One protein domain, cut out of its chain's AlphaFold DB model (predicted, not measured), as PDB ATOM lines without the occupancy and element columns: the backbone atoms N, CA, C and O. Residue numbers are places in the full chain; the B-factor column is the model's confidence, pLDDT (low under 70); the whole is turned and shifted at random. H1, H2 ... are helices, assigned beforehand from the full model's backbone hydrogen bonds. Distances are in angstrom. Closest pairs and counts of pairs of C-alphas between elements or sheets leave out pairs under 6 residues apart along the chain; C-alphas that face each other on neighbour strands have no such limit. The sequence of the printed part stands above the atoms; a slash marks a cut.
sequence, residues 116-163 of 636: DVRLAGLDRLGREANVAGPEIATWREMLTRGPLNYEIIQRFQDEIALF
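Overview. This is residues 116 to 163 of the 636 residues of an uncharacterized protein of Mesorhizobium sp (UniProt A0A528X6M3). Three helices of similar length run in alternating directions, their centres set in a triangle: H1 and H2 form a helical hairpin, and H3 folds back near H2, with H1 and H3 apart. The set is loosely joined, with H1 and H2 coming together towards the end away from their link and H3 near H2 but touching no helix. The printed part has 48 residues with three named helices, H1, H2 and H3 in that order along the chain, and no named strand; its class is all helix. The whole is compact, with a radius of gyration of the C-alphas of 10.0 A, and rounded, with spans of 24 by 22 by 16 A.

Arrangement. H1, residues 116 to 129, touches H2, residues 134 to 145, and the two form a helical hairpin. Their closest C-alphas are those of Arg 118 and Leu 143, 6.1 A apart. H1 touches H2 with residues 118 to 122 alone, and H2 touches H1 with residues 140 to 144 alone. They run opposite ways at a shallow tilt of 23 degrees, 11.7 A from centre to centre. H3, residues 150 to 161, is close to H2 but not clearly touching it: 1 pair of C-alphas is within 8 A, that of Trp 139 and Phe 156, at 7.6 A. H2 and H3 run opposite ways at a shallow tilt of 32 degrees, only just short of steep. Their centres are 12.3 A apart. H1 and H3 are apart. In H1 every O i to N i+4 pair is within hydrogen-bond range; in H2 7 of 8 such pairs are, and in H3 7 of 8.

Along the chain. H1 begins at C-alpha 116, at (-32.976, -25.165, -7.673), and measures 19.5 A from first to last C-alpha over its 14 residues. H2, 12 residues, begins at C-alpha 134, at (-48.661, -17.583, 2.891), and measures 17.7 A. H3, 12 residues, measures 16.4 A and ends at C-alpha 161, at (-47.898, -7.930, -9.500). Residues 162 and 163 follow it.

Size, cuts and confidence. The two C-alphas farthest apart are those of Arg 127 and Glu 151, at 25.6 A. The first and last printed C-alphas, those of Asp 116 and Phe 163, are 23.1 A apart. The printed part has no cut. The links H1 to H2 and H2 to H3 are both tight, each of 4 residues. The mean pLDDT of the printed part is 90.9, that of H3 is 86, and no printed residue is under 70.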
ATOM      1  N   ASP A 116     -33.870 -26.081  -8.387       95.25
ATOM      2  CA  ASP A 116     -32.976 -25.165  -7.673       95.25
ATOM      3  C   ASP A 116     -32.939 -23.786  -8.339       95.25
ATOM      4  O   ASP A 116     -33.014 -22.769  -7.658       95.25
ATOM      5  N   VAL A 117     -32.927 -23.742  -9.675       92.44
ATOM      6  CA  VAL A 117     -32.998 -22.481 -10.436       92.44
ATOM      7  C   VAL A 117     -34.358 -21.807 -10.249       92.44
ATOM      8  O   VAL A 117     -34.425 -20.594 -10.043       92.44
ATOM      9  N   ARG A 118     -35.450 -22.587 -10.252       94.50
ATOM     10  CA  ARG A 118     -36.806 -22.065 -10.015       94.50
ATOM     11  C   ARG A 118     -36.934 -21.443  -8.622       94.50
ATOM     12  O   ARG A 118     -37.457 -20.340  -8.479       94.50
ATOM     13  N   LEU A 119     -36.440 -22.136  -7.600       96.19
ATOM     14  CA  LEU A 119     -36.477 -21.672  -6.216       96.19
ATOM     15  C   LEU A 119     -35.535 -20.488  -5.988       96.19
ATOM     16  O   LEU A 119     -35.946 -19.519  -5.358       96.19
ATOM     17  N   ALA A 120     -34.334 -20.499  -6.574       95.12
ATOM     18  CA  ALA A 120     -33.407 -19.371  -6.513       95.12
ATOM     19  C   ALA A 120     -33.987 -18.106  -7.167       95.12
ATOM     20  O   ALA A 120     -33.792 -17.002  -6.657       95.12
ATOM     21  N   GLY A 121     -34.734 -18.259  -8.267       93.69
ATOM     22  CA  GLY A 121     -35.458 -17.164  -8.908       93.69
ATOM     23  C   GLY A 121     -36.573 -16.588  -8.029       93.69
ATOM     24  O   GLY A 121     -36.678 -15.367  -7.905       93.69
ATOM     25  N   LEU A 122     -37.345 -17.442  -7.347       95.12
ATOM     26  CA  LEU A 122     -38.340 -16.993  -6.368       95.12
ATOM     27  C   LEU A 122     -37.682 -16.318  -5.155       95.12
ATOM     28  O   LEU A 122     -38.147 -15.273  -4.709       95.12
ATOM     29  N   ASP A 123     -36.583 -16.870  -4.640       95.38
ATOM     30  CA  ASP A 123     -35.825 -16.288  -3.527       95.38
ATOM     31  C   ASP A 123     -35.243 -14.919  -3.898       95.38
ATOM     32  O   ASP A 123     -35.195 -14.014  -3.064       95.38
ATOM     33  N   ARG A 124     -34.816 -14.750  -5.156       94.38
ATOM     34  CA  ARG A 124     -34.384 -13.459  -5.696       94.38
ATOM     35  C   ARG A 124     -35.528 -12.447  -5.683       94.38
ATOM     36  O   ARG A 124     -35.335 -11.372  -5.126       94.38
ATOM     37  N   LEU A 125     -36.723 -12.813  -6.158       93.31
ATOM     38  CA  LEU A 125     -37.911 -11.954  -6.030       93.31
ATOM     39  C   LEU A 125     -38.243 -11.626  -4.566       93.31
ATOM     40  O   LEU A 125     -38.635 -10.503  -4.253       93.31
ATOM     41  N   GLY A 126     -38.063 -12.589  -3.658       94.06
ATOM     42  CA  GLY A 126     -38.217 -12.380  -2.220       94.06
ATOM     43  C   GLY A 126     -37.288 -11.285  -1.694       94.06
ATOM     44  O   GLY A 126     -37.725 -10.419  -0.942       94.06
ATOM     45  N   ARG A 127     -36.025 -11.270  -2.136       94.44
ATOM     46  CA  ARG A 127     -35.040 -10.243  -1.762       94.44
ATOM     47  C   ARG A 127     -35.297  -8.891  -2.429       94.44
ATOM     48  O   ARG A 127     -35.163  -7.875  -1.760       94.44
ATOM     49  N   GLU A 128     -35.668  -8.873  -3.704       92.69
ATOM     50  CA  GLU A 128     -35.781  -7.641  -4.504       92.69
ATOM     51  C   GLU A 128     -37.119  -6.914  -4.317       92.69
ATOM     52  O   GLU A 128     -37.152  -5.687  -4.284       92.69
ATOM     53  N   ALA A 129     -38.218  -7.653  -4.153       93.12
ATOM     54  CA  ALA A 129     -39.572  -7.101  -4.209       93.12
ATOM     55  C   ALA A 129     -40.468  -7.489  -3.020       93.12
ATOM     56  O   ALA A 129     -41.685  -7.306  -3.070       93.12
ATOM     57  N   ASN A 130     -39.873  -8.020  -1.947       95.06
ATOM     58  CA  ASN A 130     -40.576  -8.521  -0.764       95.06
ATOM     59  C   ASN A 130     -41.629  -9.592  -1.099       95.06
ATOM     60  O   ASN A 130     -42.705  -9.637  -0.501       95.06
ATOM     61  N   VAL A 131     -41.343 -10.442  -2.093       93.19
ATOM     62  CA  VAL A 131     -42.234 -11.537  -2.500       93.19
ATOM     63  C   VAL A 131     -42.181 -12.654  -1.457       93.19
ATOM     64  O   VAL A 131     -41.401 -13.602  -1.555       93.19
ATOM     65  N   ALA A 132     -43.006 -12.516  -0.424       89.44
ATOM     66  CA  ALA A 132     -43.124 -13.443   0.693       89.44
ATOM     67  C   ALA A 132     -44.574 -13.526   1.201       89.44
ATOM     68  O   ALA A 132     -45.437 -12.742   0.805       89.44
ATOM     69  N   GLY A 133     -44.841 -14.486   2.088       87.31
ATOM     70  CA  GLY A 133     -46.144 -14.677   2.728       87.31
ATOM     71  C   GLY A 133     -46.795 -16.030   2.422       87.31
ATOM     72  O   GLY A 133     -46.221 -16.844   1.691       87.31
ATOM     73  N   PRO A 134     -47.985 -16.291   2.995       86.00
ATOM     74  CA  PRO A 134     -48.661 -17.583   2.891       86.00
ATOM     75  C   PRO A 134     -48.946 -18.005   1.445       86.00
ATOM     76  O   PRO A 134     -48.719 -19.158   1.091       86.00
ATOM     77  N   GLU A 135     -49.364 -17.080   0.579       86.75
ATOM     78  CA  GLU A 135     -49.658 -17.399  -0.824       86.75
ATOM     79  C   GLU A 135     -48.391 -17.782  -1.599       86.75
ATOM     80  O   GLU A 135     -48.420 -18.652  -2.470       86.75
ATOM     81  N   ILE A 136     -47.251 -17.177  -1.255       92.56
ATOM     82  CA  ILE A 136     -45.958 -17.495  -1.872       92.56
ATOM     83  C   ILE A 136     -45.458 -18.875  -1.447       92.56
ATOM     84  O   ILE A 136     -44.774 -19.534  -2.231       92.56
ATOM     85  N   ALA A 137     -45.836 -19.367  -0.264       91.50
ATOM     86  CA  ALA A 137     -45.532 -20.741   0.130       91.50
ATOM     87  C   ALA A 137     -46.179 -21.753  -0.833       91.50
ATOM     88  O   ALA A 137     -45.512 -22.686  -1.280       91.50
ATOM     89  N   THR A 138     -47.427 -21.516  -1.253       91.81
ATOM     90  CA  THR A 138     -48.098 -22.346  -2.267       91.81
ATOM     91  C   THR A 138     -47.379 -22.287  -3.617       91.81
ATOM     92  O   THR A 138     -47.160 -23.321  -4.249       91.81
ATOM     93  N   TRP A 139     -46.941 -21.102  -4.050       93.69
ATOM     94  CA  TRP A 139     -46.161 -20.964  -5.285       93.69
ATOM     95  C   TRP A 139     -44.807 -21.664  -5.213       93.69
ATOM     96  O   TRP A 139     -44.394 -22.300  -6.184       93.69
ATOM     97  N   ARG A 140     -44.142 -21.618  -4.055       95.25
ATOM     98  CA  ARG A 140     -42.907 -22.364  -3.809       95.25
ATOM     99  C   ARG A 140     -43.131 -23.864  -3.985       95.25
ATOM    100  O   ARG A 140     -42.349 -24.508  -4.674       95.25
ATOM    101  N   GLU A 141     -44.206 -24.418  -3.423       93.25
ATOM    102  CA  GLU A 141     -44.543 -25.836  -3.604       93.25
ATOM    103  C   GLU A 141     -44.773 -26.200  -5.076       93.25
ATOM    104  O   GLU A 141     -44.292 -27.236  -5.538       93.25
ATOM    105  N   MET A 142     -45.483 -25.350  -5.826       92.25
ATOM    106  CA  MET A 142     -45.712 -25.563  -7.259       92.25
ATOM    107  C   MET A 142     -44.400 -25.552  -8.048       92.25
ATOM    108  O   MET A 142     -44.157 -26.462  -8.841       92.25
ATOM    109  N   LEU A 143     -43.526 -24.580  -7.778       94.19
ATOM    110  CA  LEU A 143     -42.206 -24.484  -8.398       94.19
ATOM    111  C   LEU A 143     -41.302 -25.664  -8.014       94.19
ATOM    112  O   LEU A 143     -40.480 -26.079  -8.823       94.19
ATOM    113  N   THR A 144     -41.464 -26.287  -6.849       95.00
ATOM    114  CA  THR A 144     -40.737 -27.528  -6.530       95.00
ATOM    115  C   THR A 144     -41.190 -28.695  -7.413       95.00
ATOM    116  O   THR A 144     -40.355 -29.474  -7.871       95.00
ATOM    117  N   ARG A 145     -42.494 -28.806  -7.703       93.12
ATOM    118  CA  ARG A 145     -43.071 -29.941  -8.453       93.12
ATOM    119  C   ARG A 145     -42.680 -29.965  -9.929       93.12
ATOM    120  O   ARG A 145     -42.566 -31.048 -10.495       93.12
ATOM    121  N   GLY A 146     -42.476 -28.809 -10.555       91.56
ATOM    122  CA  GLY A 146     -42.058 -28.745 -11.954       91.56
ATOM    123  C   GLY A 146     -42.120 -27.341 -12.558       91.56
ATOM    124  O   GLY A 146     -42.503 -26.393 -11.870       91.56
ATOM    125  N   PRO A 147     -41.733 -27.201 -13.839       90.38
ATOM    126  CA  PRO A 147     -41.934 -25.980 -14.615       90.38
ATOM    127  C   PRO A 147     -43.407 -25.560 -14.649       90.38
ATOM    128  O   PRO A 147     -44.299 -26.405 -14.765       90.38
ATOM    129  N   LEU A 148     -43.664 -24.254 -14.582       88.25
ATOM    130  CA  LEU A 148     -45.021 -23.730 -14.736       88.25
ATOM    131  C   LEU A 148     -45.458 -23.806 -16.210       88.25
ATOM    132  O   LEU A 148     -44.666 -23.550 -17.112       88.25
ATOM    133  N   ASN A 149     -46.728 -24.129 -16.459       83.00
ATOM    134  CA  ASN A 149     -47.330 -24.019 -17.793       83.00
ATOM    135  C   ASN A 149     -47.905 -22.607 -18.018       83.00
ATOM    136  O   ASN A 149     -48.048 -21.844 -17.065       83.00
ATOM    137  N   TYR A 150     -48.270 -22.256 -19.254       78.56
ATOM    138  CA  TYR A 150     -48.700 -20.887 -19.586       78.56
ATOM    139  C   TYR A 150     -49.921 -20.388 -18.779       78.56
ATOM    140  O   TYR A 150     -49.932 -19.233 -18.360       78.56
ATOM    141  N   GLU A 151     -50.910 -21.247 -18.491       72.62
ATOM    142  CA  GLU A 151     -52.092 -20.890 -17.680       72.62
ATOM    143  C   GLU A 151     -51.696 -20.525 -16.243       72.62
ATOM    144  O   GLU A 151     -52.212 -19.577 -15.646       72.62
ATOM    145  N   ILE A 152     -50.745 -21.274 -15.683       83.69
ATOM    146  CA  ILE A 152     -50.228 -21.067 -14.333       83.69
ATOM    147  C   ILE A 152     -49.261 -19.877 -14.289       83.69
ATOM    148  O   ILE A 152     -49.255 -19.148 -13.299       83.69
ATOM    149  N   ILE A 153     -48.479 -19.646 -15.349       84.62
ATOM    150  CA  ILE A 153     -47.553 -18.509 -15.454       84.62
ATOM    151  C   ILE A 153     -48.309 -17.189 -15.352       84.62
ATOM    152  O   ILE A 153     -47.877 -16.326 -14.594       84.62
ATOM    153  N   GLN A 154     -49.443 -17.039 -16.046       80.81
ATOM    154  CA  GLN A 154     -50.229 -15.805 -15.960       80.81
ATOM    155  C   GLN A 154     -50.681 -15.544 -14.521       80.81
ATOM    156  O   GLN A 154     -50.443 -14.469 -13.984       80.81
ATOM    157  N   ARG A 155     -51.239 -16.559 -13.851       86.25
ATOM    158  CA  ARG A 155     -51.663 -16.451 -12.446       86.25
ATOM    159  C   ARG A 155     -50.500 -16.148 -11.504       86.25
ATOM    160  O   ARG A 155     -50.677 -15.419 -10.533       86.25
ATOM    161  N   PHE A 156     -49.329 -16.720 -11.775       89.62
ATOM    162  CA  PHE A 156     -48.121 -16.435 -11.014       89.62
ATOM    163  C   PHE A 156     -47.709 -14.972 -11.193       89.62
ATOM    164  O   PHE A 156     -47.501 -14.276 -10.208       89.62
ATOM    165  N   GLN A 157     -47.658 -14.478 -12.430       88.00
ATOM    166  CA  GLN A 157     -47.323 -13.084 -12.732       88.00
ATOM    167  C   GLN A 157     -48.331 -12.103 -12.129       88.00
ATOM    168  O   GLN A 157     -47.914 -11.115 -11.526       88.00
ATOM    169  N   ASP A 158     -49.626 -12.406 -12.220       87.62
ATOM    170  CA  ASP A 158     -50.686 -11.620 -11.590       87.62
ATOM    171  C   ASP A 158     -50.482 -11.559 -10.069       87.62
ATOM    172  O   ASP A 158     -50.569 -10.487  -9.481       87.62
ATOM    173  N   GLU A 159     -50.128 -12.678  -9.425       92.62
ATOM    174  CA  GLU A 159     -49.833 -12.711  -7.989       92.62
ATOM    175  C   GLU A 159     -48.590 -11.886  -7.622       92.62
ATOM    176  O   GLU A 159     -48.605 -11.146  -6.637       92.62
ATOM    177  N   ILE A 160     -47.518 -11.989  -8.413       93.50
ATOM    178  CA  ILE A 160     -46.294 -11.201  -8.229       93.50
ATOM    179  C   ILE A 160     -46.581  -9.701  -8.409       93.50
ATOM    180  O   ILE A 160     -46.024  -8.876  -7.683       93.50
ATOM    181  N   ALA A 161     -47.495  -9.322  -9.304       91.94
ATOM    182  CA  ALA A 161     -47.898  -7.930  -9.500       91.94
ATOM    183  C   ALA A 161     -48.632  -7.327  -8.284       91.94
ATOM    184  O   ALA A 161     -48.656  -6.105  -8.133       91.94
ATOM    185  N   LEU A 162     -49.175  -8.156  -7.381       94.75
ATOM    186  CA  LEU A 162     -49.836  -7.703  -6.150       94.75
ATOM    187  C   LEU A 162     -48.859  -7.296  -5.032       94.75
ATOM    188  O   LEU A 162     -49.301  -6.986  -3.925       94.75
ATOM    189  N   PHE A 163     -47.546  -7.310  -5.264       96.44
ATOM    190  CA  PHE A 163     -46.575  -6.816  -4.286       96.44
ATOM    191  C   PHE A 163     -46.337  -5.307  -4.458       96.44
ATOM    192  O   PHE A 163     -46.104  -4.861  -5.584       96.44
TER     193      PHE A 163